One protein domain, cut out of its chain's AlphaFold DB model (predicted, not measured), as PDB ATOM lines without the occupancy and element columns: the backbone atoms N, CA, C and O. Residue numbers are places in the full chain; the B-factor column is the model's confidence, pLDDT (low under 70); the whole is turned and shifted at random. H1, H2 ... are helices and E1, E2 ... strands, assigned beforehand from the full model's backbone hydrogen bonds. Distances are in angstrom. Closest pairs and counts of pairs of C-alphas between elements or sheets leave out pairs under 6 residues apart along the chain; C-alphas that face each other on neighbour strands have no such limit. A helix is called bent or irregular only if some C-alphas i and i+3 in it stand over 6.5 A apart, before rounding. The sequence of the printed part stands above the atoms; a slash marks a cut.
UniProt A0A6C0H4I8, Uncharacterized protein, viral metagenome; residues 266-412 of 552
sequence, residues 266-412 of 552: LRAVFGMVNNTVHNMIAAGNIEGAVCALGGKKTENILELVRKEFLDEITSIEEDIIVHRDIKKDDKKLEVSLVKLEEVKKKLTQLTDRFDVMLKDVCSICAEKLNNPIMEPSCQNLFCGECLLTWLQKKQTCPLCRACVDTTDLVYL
ATOM      1  N   LEU A 266      20.067  -7.038 -34.043       87.56
ATOM      2  CA  LEU A 266      19.550  -5.693 -33.804       87.56
ATOM      3  C   LEU A 266      19.910  -4.753 -34.958       87.56
ATOM      4  O   LEU A 266      19.069  -3.989 -35.421       87.56
ATOM      5  N   ARG A 267      21.145  -4.853 -35.461       87.44
ATOM      6  CA  ARG A 267      21.625  -4.080 -36.611       87.44
ATOM      7  C   ARG A 267      20.843  -4.403 -37.888       87.44
ATOM      8  O   ARG A 267      20.530  -3.490 -38.653       87.44
ATOM      9  N   ALA A 268      20.505  -5.675 -38.111       86.31
ATOM     10  CA  ALA A 268      19.732  -6.093 -39.278       86.31
ATOM     11  C   ALA A 268      18.353  -5.416 -39.316       86.31
ATOM     12  O   ALA A 268      17.978  -4.858 -40.345       86.31
ATOM     13  N   VAL A 269      17.658  -5.366 -38.176       88.69
ATOM     14  CA  VAL A 269      16.304  -4.788 -38.064       88.69
ATOM     15  C   VAL A 269      16.282  -3.318 -37.617       88.69
ATOM     16  O   VAL A 269      15.218  -2.758 -37.346       88.69
ATOM     17  N   PHE A 270      17.443  -2.663 -37.522       89.62
ATOM     18  CA  PHE A 270      17.547  -1.305 -36.990       89.62
ATOM     19  C   PHE A 270      16.741  -0.295 -37.823       89.62
ATOM     20  O   PHE A 270      16.940  -0.172 -39.036       89.62
ATOM     21  N   GLY A 271      15.844   0.448 -37.168       87.56
ATOM     22  CA  GLY A 271      14.935   1.403 -37.816       87.56
ATOM     23  C   GLY A 271      13.744   0.768 -38.551       87.56
ATOM     24  O   GLY A 271      13.001   1.482 -39.222       87.56
ATOM     25  N   MET A 272      13.564  -0.552 -38.445       89.88
ATOM     26  CA  MET A 272      12.473  -1.307 -39.083       89.88
ATOM     27  C   MET A 272      11.451  -1.832 -38.078       89.88
ATOM     28  O   MET A 272      10.341  -2.171 -38.460       89.88
ATOM     29  N   VAL A 273      11.814  -1.860 -36.797       91.31
ATOM     30  CA  VAL A 273      10.941  -2.245 -35.686       91.31
ATOM     31  C   VAL A 273      10.700  -1.055 -34.765       91.31
ATOM     32  O   VAL A 273      11.502  -0.120 -34.712       91.31
ATOM     33  N   ASN A 274       9.604  -1.089 -34.010       90.75
ATOM     34  CA  ASN A 274       9.335  -0.075 -32.991       90.75
ATOM     35  C   ASN A 274      10.359  -0.134 -31.833       90.75
ATOM     36  O   ASN A 274      11.038  -1.143 -31.625       90.75
ATOM     37  N   ASN A 275      10.440   0.942 -31.040       89.19
ATOM     38  CA  ASN A 275      11.409   1.051 -29.939       89.19
ATOM     39  C   ASN A 275      11.269  -0.062 -28.886       89.19
ATOM     40  O   ASN A 275      12.264  -0.471 -28.293       89.19
ATOM     41  N   THR A 276      10.057  -0.571 -28.656       88.88
ATOM     42  CA  THR A 276       9.821  -1.656 -27.696       88.88
ATOM     43  C   THR A 276      10.508  -2.943 -28.154       88.88
ATOM     44  O   THR A 276      11.261  -3.542 -27.388       88.88
ATOM     45  N   VAL A 277      10.291  -3.348 -29.408       91.12
ATOM     46  CA  VAL A 277      10.921  -4.533 -30.008       91.12
ATOM     47  C   VAL A 277      12.432  -4.328 -30.130       91.12
ATOM     48  O   VAL A 277      13.196  -5.225 -29.781       91.12
ATOM     49  N   HIS A 278      12.873  -3.132 -30.533       91.94
ATOM     50  CA  HIS A 278      14.291  -2.761 -30.554       91.94
ATOM     51  C   HIS A 278      14.959  -3.010 -29.193       91.94
ATOM     52  O   HIS A 278      15.970  -3.708 -29.116       91.94
ATOM     53  N   ASN A 279      14.373  -2.500 -28.106       90.19
ATOM     54  CA  ASN A 279      14.930  -2.637 -26.761       90.19
ATOM     55  C   ASN A 279      14.891  -4.084 -26.252       90.19
ATOM     56  O   ASN A 279      15.841  -4.520 -25.602       90.19
ATOM     57  N   MET A 280      13.853  -4.855 -26.598       91.06
ATOM     58  CA  MET A 280      13.800  -6.292 -26.303       91.06
ATOM     59  C   MET A 280      14.974  -7.036 -26.948       91.06
ATOM     60  O   MET A 280      15.669  -7.786 -26.265       91.06
ATOM     61  N   ILE A 281      15.245  -6.798 -28.235       90.25
ATOM     62  CA  ILE A 281      16.365  -7.429 -28.951       90.25
ATOM     63  C   ILE A 281      17.709  -6.952 -28.388       90.25
ATOM     64  O   ILE A 281      18.605  -7.770 -28.169       90.25
ATOM     65  N   ALA A 282      17.845  -5.652 -28.112       89.56
ATOM     66  CA  ALA A 282      19.045  -5.066 -27.515       89.56
ATOM     67  C   ALA A 282      19.394  -5.714 -26.168       89.56
ATOM     68  O   ALA A 282      20.558  -6.004 -25.900       89.56
ATOM     69  N   ALA A 283      18.383  -6.018 -25.357       88.19
ATOM     70  CA  ALA A 283      18.531  -6.694 -24.074       88.19
ATOM     71  C   ALA A 283      18.700  -8.225 -24.175       88.19
ATOM     72  O   ALA A 283      18.874  -8.892 -23.159       88.19
ATOM     73  N   GLY A 284      18.632  -8.810 -25.376       85.69
ATOM     74  CA  GLY A 284      18.666 -10.265 -25.571       85.69
ATOM     75  C   GLY A 284      17.346 -10.976 -25.237       85.69
ATOM     76  O   GLY A 284      17.304 -12.202 -25.169       85.69
ATOM     77  N   ASN A 285      16.245 -10.240 -25.059       87.56
ATOM     78  CA  ASN A 285      14.897 -10.780 -24.874       87.56
ATOM     79  C   ASN A 285      14.243 -11.124 -26.229       87.56
ATOM     80  O   ASN A 285      13.240 -10.531 -26.631       87.56
ATOM     81  N   ILE A 286      14.840 -12.078 -26.950       87.12
ATOM     82  CA  ILE A 286      14.409 -12.476 -28.300       87.12
ATOM     83  C   ILE A 286      12.997 -13.071 -28.293       87.12
ATOM     84  O   ILE A 286      12.186 -12.720 -29.142       87.12
ATOM     85  N   GLU A 287      12.671 -13.904 -27.304       85.62
ATOM     86  CA  GLU A 287      11.326 -14.478 -27.156       85.62
ATOM     87  C   GLU A 287      10.260 -13.387 -26.966       85.62
ATOM     88  O   GLU A 287       9.226 -13.411 -27.631       85.62
ATOM     89  N   GLY A 288      10.538 -12.380 -26.130       87.62
ATOM     90  CA  GLY A 288       9.652 -11.229 -25.962       87.62
ATOM     91  C   GLY A 288       9.457 -10.432 -27.254       87.62
ATOM     92  O   GLY A 288       8.329 -10.055 -27.565       87.62
ATOM     93  N   ALA A 289      10.527 -10.220 -28.025       89.94
ATOM     94  CA  ALA A 289      10.465  -9.533 -29.316       89.94
ATOM     95  C   ALA A 289       9.629 -10.302 -30.352       89.94
ATOM     96  O   ALA A 289       8.794  -9.702 -31.025       89.94
ATOM     97  N   VAL A 290       9.796 -11.626 -30.439       88.50
ATOM     98  CA  VAL A 290       9.004 -12.503 -31.318       88.50
ATOM     99  C   VAL A 290       7.515 -12.409 -30.989       88.50
ATOM    100  O   VAL A 290       6.701 -12.180 -31.882       88.50
ATOM    101  N   CYS A 291       7.150 -12.498 -29.708       88.12
ATOM    102  CA  CYS A 291       5.756 -12.352 -29.289       88.12
ATOM    103  C   CYS A 291       5.198 -10.948 -29.568       88.12
ATOM    104  O   CYS A 291       4.041 -10.822 -29.962       88.12
ATOM    105  N   ALA A 292       6.001  -9.894 -29.392       89.00
ATOM    106  CA  ALA A 292       5.590  -8.517 -29.674       89.00
ATOM    107  C   ALA A 292       5.348  -8.251 -31.173       89.00
ATOM    108  O   ALA A 292       4.549  -7.379 -31.504       89.00
ATOM    109  N   LEU A 293       5.987  -9.024 -32.057       88.88
ATOM    110  CA  LEU A 293       5.746  -9.036 -33.505       88.88
ATOM    111  C   LEU A 293       4.585  -9.971 -33.918       88.88
ATOM    112  O   LEU A 293       4.339 -10.166 -35.104       88.88
ATOM    113  N   GLY A 294       3.872 -10.573 -32.959       85.06
ATOM    114  CA  GLY A 294       2.750 -11.482 -33.223       85.06
ATOM    115  C   GLY A 294       3.152 -12.915 -33.586       85.06
ATOM    116  O   GLY A 294       2.299 -13.693 -34.016       85.06
ATOM    117  N   GLY A 295       4.426 -13.273 -33.408       83.38
ATOM    118  CA  GLY A 295       4.953 -14.597 -33.717       83.38
ATOM    119  C   GLY A 295       4.898 -15.602 -32.562       83.38
ATOM    120  O   GLY A 295       4.681 -15.264 -31.393       83.38
ATOM    121  N   LYS A 296       5.134 -16.873 -32.891       80.12
ATOM    122  CA  LYS A 296       5.345 -17.979 -31.939       80.12
ATOM    123  C   LYS A 296       6.834 -18.160 -31.660       80.12
ATOM    124  O   LYS A 296       7.655 -17.883 -32.520       80.12
ATOM    125  N   LYS A 297       7.190 -18.728 -30.500       69.25
ATOM    126  CA  LYS A 297       8.585 -18.911 -30.031       69.25
ATOM    127  C   LYS A 297       9.562 -19.515 -31.063       69.25
ATOM    128  O   LYS A 297      10.754 -19.258 -30.983       69.25
ATOM    129  N   THR A 298       9.075 -20.322 -32.003       68.25
ATOM    130  CA  THR A 298       9.887 -20.971 -33.045       68.25
ATOM    131  C   THR A 298      10.183 -20.086 -34.258       68.25
ATOM    132  O   THR A 298      10.973 -20.487 -35.107       68.25
ATOM    133  N   GLU A 299       9.524 -18.936 -34.388       71.88
ATOM    134  CA  GLU A 299       9.636 -18.054 -35.551       71.88
ATOM    135  C   GLU A 299      10.788 -17.058 -35.394       71.88
ATOM    136  O   GLU A 299      11.088 -16.564 -34.304       71.88
ATOM    137  N   ASN A 300      11.446 -16.755 -36.510       79.62
ATOM    138  CA  ASN A 300      12.569 -15.832 -36.553       79.62
ATOM    139  C   ASN A 300      12.069 -14.382 -36.658       79.62
ATOM    140  O   ASN A 300      11.243 -14.066 -37.512       79.62
ATOM    141  N   ILE A 301      12.635 -13.479 -35.848       85.38
ATOM    142  CA  ILE A 301      12.371 -12.028 -35.897       85.38
ATOM    143  C   ILE A 301      12.441 -11.489 -37.328       85.38
ATOM    144  O   ILE A 301      11.601 -10.692 -37.726       85.38
ATOM    145  N   LEU A 302      13.418 -11.925 -38.122       83.19
ATOM    146  CA  LEU A 302      13.583 -11.445 -39.492       83.19
ATOM    147  C   LEU A 302      12.435 -11.859 -40.408       83.19
ATOM    148  O   LEU A 302      12.007 -11.064 -41.239       83.19
ATOM    149  N   GLU A 303      11.935 -13.087 -40.261       83.12
ATOM    150  CA  GLU A 303      10.781 -13.558 -41.029       83.12
ATOM    151  C   GLU A 303       9.521 -12.803 -40.631       83.12
ATOM    152  O   GLU A 303       8.743 -12.433 -41.503       83.12
ATOM    153  N   LEU A 304       9.357 -12.524 -39.338       87.38
ATOM    154  CA  LEU A 304       8.231 -11.755 -38.822       87.38
ATOM    155  C   LEU A 304       8.244 -10.320 -39.353       87.38
ATOM    156  O   LEU A 304       7.243  -9.878 -39.904       87.38
ATOM    157  N   VAL A 305       9.388  -9.628 -39.288       89.25
ATOM    158  CA  VAL A 305       9.528  -8.262 -39.828       89.25
ATOM    159  C   VAL A 305       9.367  -8.252 -41.352       89.25
ATOM    160  O   VAL A 305       8.714  -7.371 -41.907       89.25
ATOM    161  N   ARG A 306       9.921  -9.247 -42.060       89.56
ATOM    162  CA  ARG A 306       9.722  -9.392 -43.511       89.56
ATOM    163  C   ARG A 306       8.245  -9.589 -43.844       89.56
ATOM    164  O   ARG A 306       7.756  -8.952 -44.770       89.56
ATOM    165  N   LYS A 307       7.556 -10.469 -43.120       89.19
ATOM    166  CA  LYS A 307       6.130 -10.735 -43.301       89.19
ATOM    167  C   LYS A 307       5.302  -9.479 -43.034       89.19
ATOM    168  O   LYS A 307       4.469  -9.151 -43.862       89.19
ATOM    169  N   GLU A 308       5.590  -8.746 -41.961       89.69
ATOM    170  CA  GLU A 308       4.917  -7.484 -41.633       89.69
ATOM    171  C   GLU A 308       5.029  -6.464 -42.778       89.69
ATOM    172  O   GLU A 308       4.028  -5.873 -43.176       89.69
ATOM    173  N   PHE A 309       6.213  -6.319 -43.389       92.31
ATOM    174  CA  PHE A 309       6.371  -5.460 -44.568       92.31
ATOM    175  C   PHE A 309       5.643  -5.978 -45.809       92.31
ATOM    176  O   PHE A 309       5.130  -5.170 -46.582       92.31
ATOM    177  N   LEU A 310       5.608  -7.293 -46.038       92.38
ATOM    178  CA  LEU A 310       4.868  -7.874 -47.163       92.38
ATOM    179  C   LEU A 310       3.359  -7.654 -47.002       92.38
ATOM    180  O   LEU A 310       2.715  -7.222 -47.954       92.38
ATOM    181  N   ASP A 311       2.831  -7.866 -45.798       92.31
ATOM    182  CA  ASP A 311       1.429  -7.621 -45.464       92.31
ATOM    183  C   ASP A 311       1.087  -6.119 -45.615       92.31
ATOM    184  O   ASP A 311       0.051  -5.773 -46.186       92.31
ATOM    185  N   GLU A 312       1.978  -5.206 -45.189       93.31
ATOM    186  CA  GLU A 312       1.808  -3.757 -45.403       93.31
ATOM    187  C   GLU A 312       1.827  -3.386 -46.896       93.31
ATOM    188  O   GLU A 312       0.999  -2.589 -47.338       93.31
ATOM    189  N   ILE A 313       2.728  -3.972 -47.693       94.62
ATOM    190  CA  ILE A 313       2.772  -3.771 -49.150       94.62
ATOM    191  C   ILE A 313       1.456  -4.212 -49.788       94.62
ATOM    192  O   ILE A 313       0.880  -3.440 -50.552       94.62
ATOM    193  N   THR A 314       0.961  -5.409 -49.457       95.38
ATOM    194  CA  THR A 314      -0.307  -5.922 -49.991       95.38
ATOM    195  C   THR A 314      -1.468  -5.000 -49.630       95.38
ATOM    196  O   THR A 314      -2.233  -4.619 -50.510       95.38
ATOM    197  N   SER A 315      -1.551  -4.548 -48.375       95.19
ATOM    198  CA  SER A 315      -2.594  -3.609 -47.945       95.19
ATOM    199  C   SER A 315      -2.531  -2.267 -48.686       95.19
ATOM    200  O   SER A 315      -3.570  -1.739 -49.078       95.19
ATOM    201  N   ILE A 316      -1.336  -1.709 -48.910       93.12
ATOM    202  CA  ILE A 316      -1.178  -0.454 -49.664       93.12
ATOM    203  C   ILE A 316      -1.535  -0.659 -51.144       93.12
ATOM    204  O   ILE A 316      -2.151   0.216 -51.752       93.12
ATOM    205  N   GLU A 317      -1.161  -1.794 -51.737       93.75
ATOM    206  CA  GLU A 317      -1.499  -2.133 -53.125       93.75
ATOM    207  C   GLU A 317      -3.020  -2.271 -53.315       93.75
ATOM    208  O   GLU A 317      -3.560  -1.748 -54.294       93.75
ATOM    209  N   GLU A 318      -3.727  -2.868 -52.353       92.44
ATOM    210  CA  GLU A 318      -5.196  -2.901 -52.314       92.44
ATOM    211  C   GLU A 318      -5.802  -1.489 -52.196       92.44
ATOM    212  O   GLU A 318      -6.702  -1.135 -52.966       92.44
ATOM    213  N   ASP A 319      -5.278  -0.643 -51.304       89.81
ATOM    214  CA  ASP A 319      -5.721   0.752 -51.148       89.81
ATOM    215  C   ASP A 319      -5.507   1.576 -52.429       89.81
ATOM    216  O   ASP A 319      -6.367   2.378 -52.813       89.81
ATOM    217  N   ILE A 320      -4.391   1.360 -53.133       92.00
ATOM    218  CA  ILE A 320      -4.093   1.990 -54.426       92.00
ATOM    219  C   ILE A 320      -5.161   1.626 -55.461       92.00
ATOM    220  O   ILE A 320      -5.639   2.518 -56.165       92.00
ATOM    221  N   ILE A 321      -5.559   0.352 -55.544       91.06
ATOM    222  CA  ILE A 321      -6.616  -0.111 -56.459       91.06
ATOM    223  C   ILE A 321      -7.939   0.585 -56.122       91.06
ATOM    224  O   ILE A 321      -8.586   1.153 -57.001       91.06
ATOM    225  N   VAL A 322      -8.320   0.636 -54.841       90.19
ATOM    226  CA  VAL A 322      -9.552   1.309 -54.396       90.19
ATOM    227  C   VAL A 322      -9.535   2.800 -54.744       90.19
ATOM    228  O   VAL A 322     -10.531   3.345 -55.231       90.19
ATOM    229  N   HIS A 323      -8.424   3.490 -54.494       88.56
ATOM    230  CA  HIS A 323      -8.321   4.926 -54.738       88.56
ATOM    231  C   HIS A 323      -8.237   5.286 -56.222       88.56
ATOM    232  O   HIS A 323      -8.802   6.310 -56.610       88.56
ATOM    233  N   ARG A 324      -7.622   4.431 -57.044       88.75
ATOM    234  CA  ARG A 324      -7.536   4.593 -58.500       88.75
ATOM    235  C   ARG A 324      -8.858   4.277 -59.198       88.75
ATOM    236  O   ARG A 324      -9.362   5.107 -59.951       88.75
ATOM    237  N   ASP A 325      -9.429   3.107 -58.925       88.81
ATOM    238  CA  ASP A 325     -10.500   2.546 -59.758       88.81
ATOM    239  C   ASP A 325     -11.899   2.856 -59.210       88.81
ATOM    240  O   ASP A 325     -12.845   3.017 -59.983       88.81
ATOM    241  N   ILE A 326     -12.042   2.990 -57.884       86.25
ATOM    242  CA  ILE A 326     -13.342   3.201 -57.227       86.25
ATOM    243  C   ILE A 326     -13.535   4.670 -56.849       86.25
ATOM    244  O   ILE A 326     -14.507   5.298 -57.266       86.25
ATOM    245  N   LYS A 327     -12.629   5.228 -56.035       86.50
ATOM    246  CA  LYS A 327     -12.804   6.573 -55.453       86.50
ATOM    247  C   LYS A 327     -12.311   7.708 -56.353       86.50
ATOM    248  O   LYS A 327     -12.778   8.826 -56.164       86.50
ATOM    249  N   LYS A 328     -11.403   7.430 -57.298       86.25
ATOM    250  CA  LYS A 328     -10.763   8.416 -58.194       86.25
ATOM    251  C   LYS A 328     -10.192   9.623 -57.433       86.25
ATOM    252  O   LYS A 328     -10.462  10.773 -57.768       86.25
ATOM    253  N   ASP A 329      -9.458   9.340 -56.359       87.69
ATOM    254  CA  ASP A 329      -8.836  10.347 -55.487       87.69
ATOM    255  C   ASP A 329      -7.325  10.391 -55.752       87.69
ATOM    256  O   ASP A 329      -6.546   9.672 -55.118       87.69
ATOM    257  N   ASP A 330      -6.921  11.232 -56.708       87.06
ATOM    258  CA  ASP A 330      -5.534  11.333 -57.181       87.06
ATOM    259  C   ASP A 330      -4.555  11.736 -56.069       87.06
ATOM    260  O   ASP A 330      -3.419  11.268 -56.028       87.06
ATOM    261  N   LYS A 331      -5.008  12.550 -55.107       89.62
ATOM    262  CA  LYS A 331      -4.165  13.005 -53.997       89.62
ATOM    263  C   LYS A 331      -3.840  11.860 -53.042       89.62
ATOM    264  O   LYS A 331      -2.698  11.721 -52.608       89.62
ATOM    265  N   LYS A 332      -4.827  11.025 -52.698       88.81
ATOM    266  CA  LYS A 332      -4.578   9.827 -51.874       88.81
ATOM    267  C   LYS A 332      -3.801   8.754 -52.621       88.81
ATOM    268  O   LYS A 332      -3.015   8.040 -51.995       88.81
ATOM    269  N   LEU A 333      -4.001   8.653 -53.931       89.62
ATOM    270  CA  LEU A 333      -3.236   7.754 -54.784       89.62
ATOM    271  C   LEU A 333      -1.740   8.093 -54.739       89.62
ATOM    272  O   LEU A 333      -0.930   7.206 -54.480       89.62
ATOM    273  N   GLU A 334      -1.379   9.367 -54.908       90.94
ATOM    274  CA  GLU A 334       0.013   9.831 -54.846       90.94
ATOM    275  C   GLU A 334       0.659   9.530 -53.484       90.94
ATOM    276  O   GLU A 334       1.741   8.945 -53.424       90.94
ATOM    277  N   VAL A 335      -0.042   9.823 -52.381       92.19
ATOM    278  CA  VAL A 335       0.429   9.509 -51.017       92.19
ATOM    279  C   VAL A 335       0.688   8.009 -50.837       92.19
ATOM    280  O   VAL A 335       1.699   7.619 -50.249       92.19
ATOM    281  N   SER A 336      -0.204   7.162 -51.350       91.06
ATOM    282  CA  SER A 336      -0.085   5.706 -51.218       91.06
ATOM    283  C   SER A 336       1.073   5.150 -52.052       91.06
ATOM    284  O   SER A 336       1.775   4.253 -51.591       91.06
ATOM    285  N   LEU A 337       1.329   5.709 -53.241       92.19
ATOM    286  CA  LEU A 337       2.468   5.337 -54.090       92.19
ATOM    287  C   LEU A 337       3.811   5.690 -53.443       92.19
ATOM    288  O   LEU A 337       4.707   4.849 -53.414       92.19
ATOM    289  N   VAL A 338       3.936   6.893 -52.870       94.25
ATOM    290  CA  VAL A 338       5.146   7.294 -52.129       94.25
ATOM    291  C   VAL A 338       5.377   6.358 -50.943       94.25
ATOM    292  O   VAL A 338       6.477   5.834 -50.768       94.25
ATOM    293  N   LYS A 339       4.322   6.072 -50.167       94.31
ATOM    294  CA  LYS A 339       4.406   5.137 -49.040       94.31
ATOM    295  C   LYS A 339       4.826   3.732 -49.497       94.31
ATOM    296  O   LYS A 339       5.656   3.102 -48.842       94.31
ATOM    297  N   LEU A 340       4.301   3.250 -50.625       94.56
ATOM    298  CA  LEU A 340       4.662   1.952 -51.197       94.56
ATOM    299  C   LEU A 340       6.158   1.871 -51.534       94.56
ATOM    300  O   LEU A 340       6.804   0.876 -51.201       94.56
ATOM    301  N   GLU A 341       6.719   2.904 -52.171       94.75
ATOM    302  CA  GLU A 341       8.155   2.952 -52.473       94.75
ATOM    303  C   GLU A 341       9.012   2.963 -51.202       94.75
ATOM    304  O   GLU A 341      10.015   2.247 -51.128       94.75
ATOM    305  N   GLU A 342       8.607   3.713 -50.174       93.75
ATOM    306  CA  GLU A 342       9.306   3.743 -48.885       93.75
ATOM    307  C   GLU A 342       9.333   2.369 -48.202       93.75
ATOM    308  O   GLU A 342      10.391   1.933 -47.736       93.75
ATOM    309  N   VAL A 343       8.197   1.666 -48.157       91.94
ATOM    310  CA  VAL A 343       8.102   0.331 -47.540       91.94
ATOM    311  C   VAL A 343       8.894  -0.698 -48.350       91.94
ATOM    312  O   VAL A 343       9.685  -1.450 -47.774       91.94
ATOM    313  N   LYS A 344       8.791  -0.685 -49.688       93.69
ATOM    314  CA  LYS A 344       9.600  -1.556 -50.566       93.69
ATOM    315  C   LYS A 344      11.096  -1.324 -50.360       93.69
ATOM    316  O   LYS A 344      11.853  -2.285 -50.237       93.69
ATOM    317  N   LYS A 345      11.529  -0.068 -50.227       93.38
ATOM    318  CA  LYS A 345      12.926   0.276 -49.927       93.38
ATOM    319  C   LYS A 345      13.384  -0.287 -48.579       93.38
ATOM    320  O   LYS A 345      14.494  -0.814 -48.504       93.38
ATOM    321  N   LYS A 346      12.557  -0.214 -47.529       92.25
ATOM    322  CA  LYS A 346      12.866  -0.819 -46.217       92.25
ATOM    323  C   LYS A 346      12.994  -2.340 -46.303       92.25
ATOM    324  O   LYS A 346      13.931  -2.891 -45.731       92.25
ATOM    325  N   LEU A 347      12.116  -3.008 -47.052       91.19
ATOM    326  CA  LEU A 347      12.172  -4.459 -47.260       91.19
ATOM    327  C   LEU A 347      13.450  -4.897 -47.998       91.19
ATOM    328  O   LEU A 347      14.083  -5.886 -47.611       91.19
ATOM    329  N   THR A 348      13.864  -4.147 -49.023       90.38
ATOM    330  CA  THR A 348      15.145  -4.383 -49.709       90.38
ATOM    331  C   THR A 348      16.314  -4.191 -48.744       90.38
ATOM    332  O   THR A 348      17.141  -5.086 -48.607       90.38
ATOM    333  N   GLN A 349      16.325  -3.097 -47.975       90.44
ATOM    334  CA  GLN A 349      17.358  -2.848 -46.962       90.44
ATOM    335  C   GLN A 349      17.434  -3.949 -45.895       90.44
ATOM    336  O   GLN A 349      18.532  -4.293 -45.463       90.44
ATOM    337  N   LEU A 350      16.294  -4.492 -45.453       88.50
ATOM    338  CA  LEU A 350      16.244  -5.597 -44.491       88.50
ATOM    339  C   LEU A 350      16.951  -6.826 -45.062       88.50
ATOM    340  O   LEU A 350      17.787  -7.434 -44.395       88.50
ATOM    341  N   THR A 351      16.622  -7.161 -46.310       86.06
ATOM    342  CA  THR A 351      17.188  -8.311 -47.022       86.06
ATOM    343  C   THR A 351      18.693  -8.137 -47.226       86.06
ATOM    344  O   THR A 351      19.453  -9.031 -46.869       86.06
ATOM    345  N   ASP A 352      19.139  -6.957 -47.663       86.44
ATOM    346  CA  ASP A 352      20.563  -6.654 -47.856       86.44
ATOM    347  C   ASP A 352      21.360  -6.763 -46.548       86.44
ATOM    348  O   ASP A 352      22.439  -7.360 -46.506       86.44
ATOM    349  N   ARG A 353      20.838  -6.199 -45.450       87.12
ATOM    350  CA  ARG A 353      21.496  -6.263 -44.133       87.12
ATOM    351  C   ARG A 353      21.569  -7.690 -43.608       87.12
ATOM    352  O   ARG A 353      22.573  -8.057 -42.997       87.12
ATOM    353  N   PHE A 354      20.529  -8.483 -43.846       82.38
ATOM    354  CA  PHE A 354      20.511  -9.885 -43.465       82.38
ATOM    355  C   PHE A 354      21.509 -10.711 -44.280       82.38
ATOM    356  O   PHE A 354      22.278 -11.484 -43.709       82.38
ATOM    357  N   ASP A 355      21.595 -10.481 -45.586       81.50
ATOM    358  CA  ASP A 355      22.581 -11.148 -46.436       81.50
ATOM    359  C   ASP A 355      24.012 -10.791 -46.017       81.50
ATOM    360  O   ASP A 355      24.887 -11.655 -45.992       81.50
ATOM    361  N   VAL A 356      24.268  -9.537 -45.633       81.38
ATOM    362  CA  VAL A 356      25.565  -9.121 -45.068       81.38
ATOM    363  C   VAL A 356      25.868  -9.845 -43.756       81.38
ATOM    364  O   VAL A 356      27.012 -10.242 -43.540       81.38
ATOM    365  N   MET A 357      24.866 -10.038 -42.901       80.38
ATOM    366  CA  MET A 357      25.001 -10.777 -41.644       80.38
ATOM    367  C   MET A 357      25.308 -12.267 -41.881       80.38
ATOM    368  O   MET A 357      26.147 -12.836 -41.189       80.38
ATOM    369  N   LEU A 358      24.685 -12.896 -42.882       79.44
ATOM    370  CA  LEU A 358      24.924 -14.302 -43.238       79.44
ATOM    371  C   LEU A 358      26.214 -14.545 -44.036       79.44
ATOM    372  O   LEU A 358      26.642 -15.691 -44.180       79.44
ATOM    373  N   LYS A 359      26.840 -13.491 -44.568       77.38
ATOM    374  CA  LYS A 359      28.145 -13.570 -45.249       77.38
ATOM    375  C   LYS A 359      29.319 -13.760 -44.286       77.38
ATOM    376  O   LYS A 359      30.430 -13.994 -44.760       77.38
ATOM    377  N   ASP A 360      29.098 -13.659 -42.975       73.50
ATOM    378  CA  ASP A 360      30.133 -13.947 -41.987       73.50
ATOM    379  C   ASP A 360      30.572 -15.420 -42.016       73.50
ATOM    380  O   ASP A 360      29.834 -16.323 -42.422       73.50
ATOM    381  N   VAL A 361      31.821 -15.657 -41.607       82.31
ATOM    382  CA  VAL A 361      32.406 -16.999 -41.518       82.31
ATOM    383  C   VAL A 361      32.130 -17.613 -40.151       82.31
ATOM    384  O   VAL A 361      32.230 -16.959 -39.111       82.31
ATOM    385  N   CYS A 362      31.811 -18.901 -40.141       84.94
ATOM    386  CA  CYS A 362      31.641 -19.665 -38.917       84.94
ATOM    387  C   CYS A 362      32.971 -19.738 -38.164       84.94
ATOM    388  O   CYS A 362      33.958 -20.254 -38.678       84.94
ATOM    389  N   SER A 363      33.003 -19.306 -36.904       85.19
ATOM    390  CA  SER A 363      34.246 -19.297 -36.116       85.19
ATOM    391  C   SER A 363      34.733 -20.682 -35.666       85.19
ATOM    392  O   SER A 363      35.777 -20.775 -35.028       85.19
ATOM    393  N   ILE A 364      33.984 -21.750 -35.965       87.81
ATOM    394  CA  ILE A 364      34.362 -23.135 -35.644       87.81
ATOM    395  C   ILE A 364      35.039 -23.802 -36.848       87.81
ATOM    396  O   ILE A 364      36.137 -24.326 -36.703       87.81
ATOM    397  N   CYS A 365      34.394 -23.791 -38.021       90.06
ATOM    398  CA  CYS A 365      34.935 -24.421 -39.231       90.06
ATOM    399  C   CYS A 365      35.702 -23.457 -40.146       90.06
ATOM    400  O   CYS A 365      36.348 -23.916 -41.077       90.06
ATOM    401  N   ALA A 366      35.644 -22.145 -39.890       84.81
ATOM    402  CA  ALA A 366      36.201 -21.088 -40.741       84.81
ATOM    403  C   ALA A 366      35.630 -21.047 -42.176       84.81
ATOM    404  O   ALA A 366      36.186 -20.384 -43.047       84.81
ATOM    405  N   GLU A 367      34.497 -21.711 -42.414       85.62
ATOM    406  CA  GLU A 367      33.772 -21.699 -43.686       85.62
ATOM    407  C   GLU A 367      32.537 -20.789 -43.616       85.62
ATOM    408  O   GLU A 367      32.159 -20.287 -42.553       85.62
ATOM    409  N   LYS A 368      31.879 -20.583 -44.761       83.19
ATOM    410  CA  LYS A 368      30.596 -19.877 -44.831       83.19
ATOM    411  C   LYS A 368      29.547 -20.571 -43.962       83.19
ATOM    412  O   LYS A 368      29.486 -21.799 -43.912       83.19
ATOM    413  N   LEU A 369      28.695 -19.780 -43.314       85.06
ATOM    414  CA  LEU A 369      27.608 -20.301 -42.491       85.06
ATOM    415  C   LEU A 369      26.674 -21.221 -43.301       85.06
ATOM    416  O   LEU A 369      26.025 -20.787 -44.250       85.06
ATOM    417  N   ASN A 370      26.595 -22.487 -42.885       85.00
ATOM    418  CA  ASN A 370      25.656 -23.486 -43.388       85.00
ATOM    419  C   ASN A 370      24.620 -23.806 -42.302       85.00
ATOM    420  O   ASN A 370      25.002 -24.119 -41.171       85.00
ATOM    421  N   ASN A 371      23.328 -23.730 -42.639       86.06
ATOM    422  CA  ASN A 371      22.212 -23.811 -41.685       86.06
ATOM    423  C   ASN A 371      22.476 -22.954 -40.426       86.06
ATOM    424  O   ASN A 371      22.697 -23.505 -39.341       86.06
ATOM    425  N   PRO A 372      22.554 -21.619 -40.580       88.56
ATOM    426  CA  PRO A 372      23.011 -20.723 -39.527       88.56
ATOM    427  C   PRO A 372      22.107 -20.775 -38.294       88.56
ATOM    428  O   PRO A 372      20.884 -20.662 -38.383       88.56
ATOM    429  N   ILE A 373      22.737 -20.895 -37.128       88.69
ATOM    430  CA  ILE A 373      22.093 -20.798 -35.819       88.69
ATOM    431  C   ILE A 373      22.733 -19.643 -35.052       88.69
ATOM    432  O   ILE A 373      23.955 -19.472 -35.059       88.69
ATOM    433  N   MET A 374      21.893 -18.868 -34.377       87.44
ATOM    434  CA  MET A 374      22.286 -17.795 -33.482       87.44
ATOM    435  C   MET A 374      22.049 -18.191 -32.024       87.44
ATOM    436  O   MET A 374      20.979 -18.685 -31.664       87.44
ATOM    437  N   GLU A 375      23.020 -17.892 -31.164       85.88
ATOM    438  CA  GLU A 375      22.800 -17.876 -29.716       85.88
ATOM    439  C   GLU A 375      22.227 -16.505 -29.293       85.88
ATOM    440  O   GLU A 375      22.882 -15.494 -29.536       85.88
ATOM    441  N   PRO A 376      21.030 -16.419 -28.680       77.00
ATOM    442  CA  PRO A 376      20.352 -15.141 -28.411       77.00
ATOM    443  C   PRO A 376      21.101 -14.149 -27.527       77.00
ATOM    444  O   PRO A 376      20.955 -12.937 -27.694       77.00
ATOM    445  N   SER A 377      21.859 -14.653 -26.554       74.44
ATOM    446  CA  SER A 377      22.440 -13.843 -25.487       74.44
ATOM    447  C   SER A 377      23.618 -13.004 -25.969       74.44
ATOM    448  O   SER A 377      23.752 -11.837 -25.603       74.44
ATOM    449  N   CYS A 378      24.487 -13.602 -26.782       78.00
ATOM    450  CA  CYS A 378      25.639 -12.945 -27.392       78.00
ATOM    451  C   CYS A 378      25.437 -12.639 -28.879       78.00
ATOM    452  O   CYS A 378      26.266 -11.953 -29.466       78.00
ATOM    453  N   GLN A 379      24.350 -13.132 -29.479       82.06
ATOM    454  CA  GLN A 379      24.008 -12.997 -30.898       82.06
ATOM    455  C   GLN A 379      25.092 -13.516 -31.860       82.06
ATOM    456  O   GLN A 379      25.102 -13.171 -33.039       82.06
ATOM    457  N   ASN A 380      26.004 -14.363 -31.378       84.62
ATOM    458  CA  ASN A 380      27.030 -14.979 -32.213       84.62
ATOM    459  C   ASN A 380      26.424 -16.046 -33.133       84.62
ATOM    460  O   ASN A 380      25.520 -16.786 -32.731       84.62
ATOM    461  N   LEU A 381      26.962 -16.132 -34.350       87.56
ATOM    462  CA  LEU A 381      26.469 -16.983 -35.432       87.56
ATOM    463  C   LEU A 381      27.420 -18.144 -35.709       87.56
ATOM    464  O   LEU A 381      28.637 -17.969 -35.773       87.56
ATOM    465  N   PHE A 382      26.852 -19.328 -35.923       90.69
ATOM    466  CA  PHE A 382      27.597 -20.550 -36.221       90.69
ATOM    467  C   PHE A 382      26.829 -21.425 -37.213       90.69
ATOM    468  O   PHE A 382      25.610 -21.312 -37.338       90.69
ATOM    469  N   CYS A 383      27.525 -22.350 -37.881       91.88
ATOM    470  CA  CYS A 383      26.843 -23.449 -38.564       91.88
ATOM    471  C   CYS A 383      26.132 -24.325 -37.527       91.88
ATOM    472  O   CYS A 383      26.719 -24.627 -36.480       91.88
ATOM    473  N   GLY A 384      24.914 -24.778 -37.827       90.50
ATOM    474  CA  GLY A 384      24.123 -25.569 -36.884       90.50
ATOM    475  C   GLY A 384      24.843 -26.831 -36.411       90.50
ATOM    476  O   GLY A 384      24.987 -27.048 -35.210       90.50
ATOM    477  N   GLU A 385      25.398 -27.613 -37.340       91.69
ATOM    478  CA  GLU A 385      26.165 -28.821 -37.005       91.69
ATOM    479  C   GLU A 385      27.412 -28.512 -36.173       91.69
ATOM    480  O   GLU A 385      27.703 -29.214 -35.204       91.69
ATOM    481  N   CYS A 386      28.135 -27.437 -36.506       94.00
ATOM    482  CA  CYS A 386      29.347 -27.052 -35.791       94.00
ATOM    483  C   CYS A 386      29.044 -26.693 -34.333       94.00
ATOM    484  O   CYS A 386      29.712 -27.189 -33.423       94.00
ATOM    485  N   LEU A 387      28.028 -25.854 -34.101       93.62
ATOM    486  CA  LEU A 387      27.657 -25.441 -32.751       93.62
ATOM    487  C   LEU A 387      27.095 -26.613 -31.948       93.62
ATOM    488  O   LEU A 387      27.537 -26.835 -30.827       93.62
ATOM    489  N   LEU A 388      26.178 -27.399 -32.513       92.25
ATOM    490  CA  LEU A 388      25.603 -28.549 -31.810       92.25
ATOM    491  C   LEU A 388      26.676 -29.588 -31.450       92.25
ATOM    492  O   LEU A 388      26.677 -30.097 -30.330       92.25
ATOM    493  N   THR A 389      27.644 -29.836 -32.339       93.19
ATOM    494  CA  THR A 389      28.794 -30.718 -32.061       93.19
ATOM    495  C   THR A 389      29.678 -30.167 -30.946       93.19
ATOM    496  O   THR A 389      30.137 -30.913 -30.079       93.19
ATOM    497  N   TRP A 390      29.919 -28.854 -30.928       93.88
ATOM    498  CA  TRP A 390      30.647 -28.209 -29.837       93.88
ATOM    499  C   TRP A 390      29.908 -28.368 -28.502       93.88
ATOM    500  O   TRP A 390      30.522 -28.775 -27.513       93.88
ATOM    501  N   LEU A 391      28.592 -28.134 -28.492       92.88
ATOM    502  CA  LEU A 391      27.743 -28.192 -27.298       92.88
ATOM    503  C   LEU A 391      27.648 -29.586 -26.669       92.88
ATOM    504  O   LEU A 391      27.481 -29.688 -25.455       92.88
ATOM    505  N   GLN A 392      27.851 -30.654 -27.449       91.12
ATOM    506  CA  GLN A 392      27.977 -32.019 -26.917       91.12
ATOM    507  C   GLN A 392      29.192 -32.192 -25.995       91.12
ATOM    508  O   GLN A 392      29.154 -33.008 -25.077       91.12
ATOM    509  N   LYS A 393      30.280 -31.447 -26.233       89.69
ATOM    510  CA  LYS A 393      31.519 -31.526 -25.440       89.69
ATOM    511  C   LYS A 393      31.632 -30.405 -24.414       89.69
ATOM    512  O   LYS A 393      32.138 -30.619 -23.317       89.69
ATOM    513  N   LYS A 394      31.223 -29.195 -24.791       87.12
ATOM    514  CA  LYS A 394      31.331 -27.976 -23.991       87.12
ATOM    515  C   LYS A 394      30.032 -27.203 -24.111       87.12
ATOM    516  O   LYS A 394      29.743 -26.672 -25.171       87.12
ATOM    517  N   GLN A 395      29.288 -27.066 -23.019       87.44
ATOM    518  CA  GLN A 395      28.015 -26.333 -22.995       87.44
ATOM    519  C   GLN A 395      28.209 -24.804 -22.997       87.44
ATOM    520  O   GLN A 395      27.520 -24.091 -22.276       87.44
ATOM    521  N   THR A 396      29.171 -24.293 -23.766       87.56
ATOM    522  CA  THR A 396      29.570 -22.880 -23.820       87.56
ATOM    523  C   THR A 396      29.635 -22.368 -25.249       87.56
ATOM    524  O   THR A 396      29.818 -23.136 -26.187       87.56
ATOM    525  N   CYS A 397      29.504 -21.060 -25.440       86.25
ATOM    526  CA  CYS A 397      29.644 -20.423 -26.742       86.25
ATOM    527  C   CYS A 397      31.126 -20.433 -27.161       86.25
ATOM    528  O   CYS A 397      31.975 -20.013 -26.372       86.25
ATOM    529  N   PRO A 398      31.479 -20.852 -28.389       87.62
ATOM    530  CA  PRO A 398      32.872 -20.879 -28.846       87.62
ATOM    531  C   PRO A 398      33.581 -19.516 -28.828       87.62
ATOM    532  O   PRO A 398      34.799 -19.466 -28.671       87.62
ATOM    533  N   LEU A 399      32.828 -18.421 -28.987       83.19
ATOM    534  CA  LEU A 399      33.373 -17.063 -29.076       83.19
ATOM    535  C   LEU A 399      33.456 -16.376 -27.712       83.19
ATOM    536  O   LEU A 399      34.549 -16.031 -27.263       83.19
ATOM    537  N   CYS A 400      32.321 -16.224 -27.026       76.62
ATOM    538  CA  CYS A 400      32.264 -15.490 -25.759       76.62
ATOM    539  C   CYS A 400      32.434 -16.379 -24.517       76.62
ATOM    540  O   CYS A 400      32.499 -15.862 -23.406       76.62
ATOM    541  N   ARG A 401      32.501 -17.709 -24.688       80.88
ATOM    542  CA  ARG A 401      32.636 -18.731 -23.630       80.88
ATOM    543  C   ARG A 401      31.487 -18.830 -22.632       80.88
ATOM    544  O   ARG A 401      31.500 -19.768 -21.850       80.88
ATOM    545  N   ALA A 402      30.476 -17.971 -22.722       75.75
ATOM    546  CA  ALA A 402      29.298 -18.055 -21.871       75.75
ATOM    547  C   ALA A 402      28.541 -19.375 -22.084       75.75
ATOM    548  O   ALA A 402      28.378 -19.817 -23.225       75.75
ATOM    549  N   CYS A 403      28.050 -19.988 -21.007       79.12
ATOM    550  CA  CYS A 403      27.216 -21.183 -21.093       79.12
ATOM    551  C   CYS A 403      25.969 -20.990 -21.983       79.12
ATOM    552  O   CYS A 403      25.243 -20.004 -21.851       79.12
ATOM    553  N   VAL A 404      25.698 -21.964 -22.856       84.25
ATOM    554  CA  VAL A 404      24.619 -21.959 -23.860       84.25
ATOM    555  C   VAL A 404      23.531 -22.946 -23.465       84.25
ATOM    556  O   VAL A 404      23.822 -24.066 -23.057       84.25
ATOM    557  N   ASP A 405      22.277 -22.522 -23.615       82.81
ATOM    558  CA  ASP A 405      21.107 -23.383 -23.448       82.81
ATOM    559  C   ASP A 405      20.571 -23.760 -24.834       82.81
ATOM    560  O   ASP A 405      20.237 -22.885 -25.633       82.81
ATOM    561  N   THR A 406      20.519 -25.055 -25.147       84.00
ATOM    562  CA  THR A 406      20.113 -25.528 -26.478       84.00
ATOM    563  C   THR A 406      18.654 -25.219 -26.795       84.00
ATOM    564  O   THR A 406      18.312 -25.141 -27.972       84.00
ATOM    565  N   THR A 407      17.794 -25.027 -25.785       81.44
ATOM    566  CA  THR A 407      16.381 -24.668 -26.008       81.44
ATOM    567  C   THR A 407      16.190 -23.220 -26.440       81.44
ATOM    568  O   THR A 407      15.121 -22.875 -26.936       81.44
ATOM    569  N   ASP A 408      17.208 -22.383 -26.233       78.88
ATOM    570  CA  ASP A 408      17.150 -20.951 -26.509       78.88
ATOM    571  C   ASP A 408      17.708 -20.627 -27.915       78.88
ATOM    572  O   ASP A 408      17.550 -19.512 -28.394       78.88
ATOM    573  N   LEU A 409      18.346 -21.580 -28.608       85.69
ATOM    574  CA  LEU A 409      18.975 -21.351 -29.915       85.69
ATOM    575  C   LEU A 409      17.965 -20.966 -31.007       85.69
ATOM    576  O   LEU A 409      16.905 -21.576 -31.139       85.69
ATOM    577  N   VAL A 410      18.337 -19.992 -31.841       82.94
ATOM    578  CA  VAL A 410      17.481 -19.457 -32.910       82.94
ATOM    579  C   VAL A 410      18.041 -19.855 -34.267       82.94
ATOM    580  O   VAL A 410      19.162 -19.488 -34.616       82.94
ATOM    581  N   TYR A 411      17.255 -20.591 -35.049       85.31
ATOM    582  CA  TYR A 411      17.590 -20.899 -36.437       85.31
ATOM    583  C   TYR A 411      17.301 -19.699 -37.345       85.31
ATOM    584  O   TYR A 411      16.254 -19.059 -37.232       85.31
ATOM    585  N   LEU A 412      18.223 -19.410 -38.262       81.44
ATOM    586  CA  LEU A 412      18.073 -18.343 -39.242       81.44
ATOM    587  C   LEU A 412      17.822 -18.944 -40.625       81.44
ATOM    588  O   LEU A 412      18.725 -19.450 -41.287       81.44
TER     589      LEU A 412
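Overview. This is residues 266 to 412 of the 552 residues of an uncharacterized protein of viral metagenome (UniProt A0A6C0H4I8). A small head, made of the two-stranded hairpin E1 and E2, helix H5 and long loops, sits at one end of a long helical hairpin, H3 and H4, that makes much of the length of the model. A second, short helical hairpin, H1 and H2, packs on the long one where H3 begins. The printed part has 147 residues, with five named helices and two named strands in the order H1, H2, H3, H4, E1, E2, H5; it is mostly helix, and the one sheet, E1 - E2, is antiparallel. The whole is loose, with a radius of gyration of the C-alphas of 19.2 A, and a rod in outline, spanning 67 by 29 by 20 A.

Along the chain. Strand E1 is residues 372 to 374, beginning at C-alpha 372 at (23.011, -20.723, -39.527), and E2 is residues 381 to 383. H5 follows directly as residues 384 to 393, 14.9 A from first to last C-alpha, ending at C-alpha 393 at (31.519, -31.526, -25.440). H4 is residues 330 to 358, 42.2 A long, and H3 is residues 301 to 327, 36.9 A long. H3 is neither bent nor irregular, but only just: C-alphas 324 and 327 are 6.4 A apart. H1 is residues 275 to 282, from C-alpha 275 at (11.409, 1.051, -29.939), and H2 is residues 286 to 292.

Arrangement. E1 and E2 form a hairpin, antiparallel at 142 degrees between their directions, with N 373 and O 382 within hydrogen-bond range at 2.9 A and N 382 and O 373 at 3.0 A. Residues 373 to 374 of E1 also pair with residues 410 to 411, antiparallel. The closest C-alphas of E1 and H5 are those of Ile 373 and Gly 384, 5.3 A apart. The closest C-alphas of E1 and H4 are those of Leu 358 and Pro 372, 7.7 A apart. H3 and H4 touch as a helical hairpin, opposite ways at a shallow tilt of 18 degrees, closest at the C-alphas of His 323 and Leu 333, 5.8 A. H2 touches H3 at residues 301 to 304 of H3 alone, the same way at a shallow tilt of 23 degrees, closest at the C-alphas of Val 290 and Ile 301, 5.7 A. H1 and H2, also a helical hairpin, touch and run opposite ways at a shallow tilt of 17 degrees, closest at the C-alphas of Val 277 and Ala 289, 5.1 A. H5 touches no helix, and H1 and H4 are apart. Every O i to N i+4 pair is within hydrogen-bond range in H1, H2 and H4, against 22 of 23 in H3 and 5 of 6 in H5.

Size, cuts and confidence. The two C-alphas farthest apart are those of Lys 328 and Lys 393, at 66.8 A. The printed part has no cut. The link from H4 to E1, residues 359 to 371, is long, and residues 394 to 412 hold no named element. The mean pLDDT of the printed part is 87.3, and residues 297 to 298 are under 70.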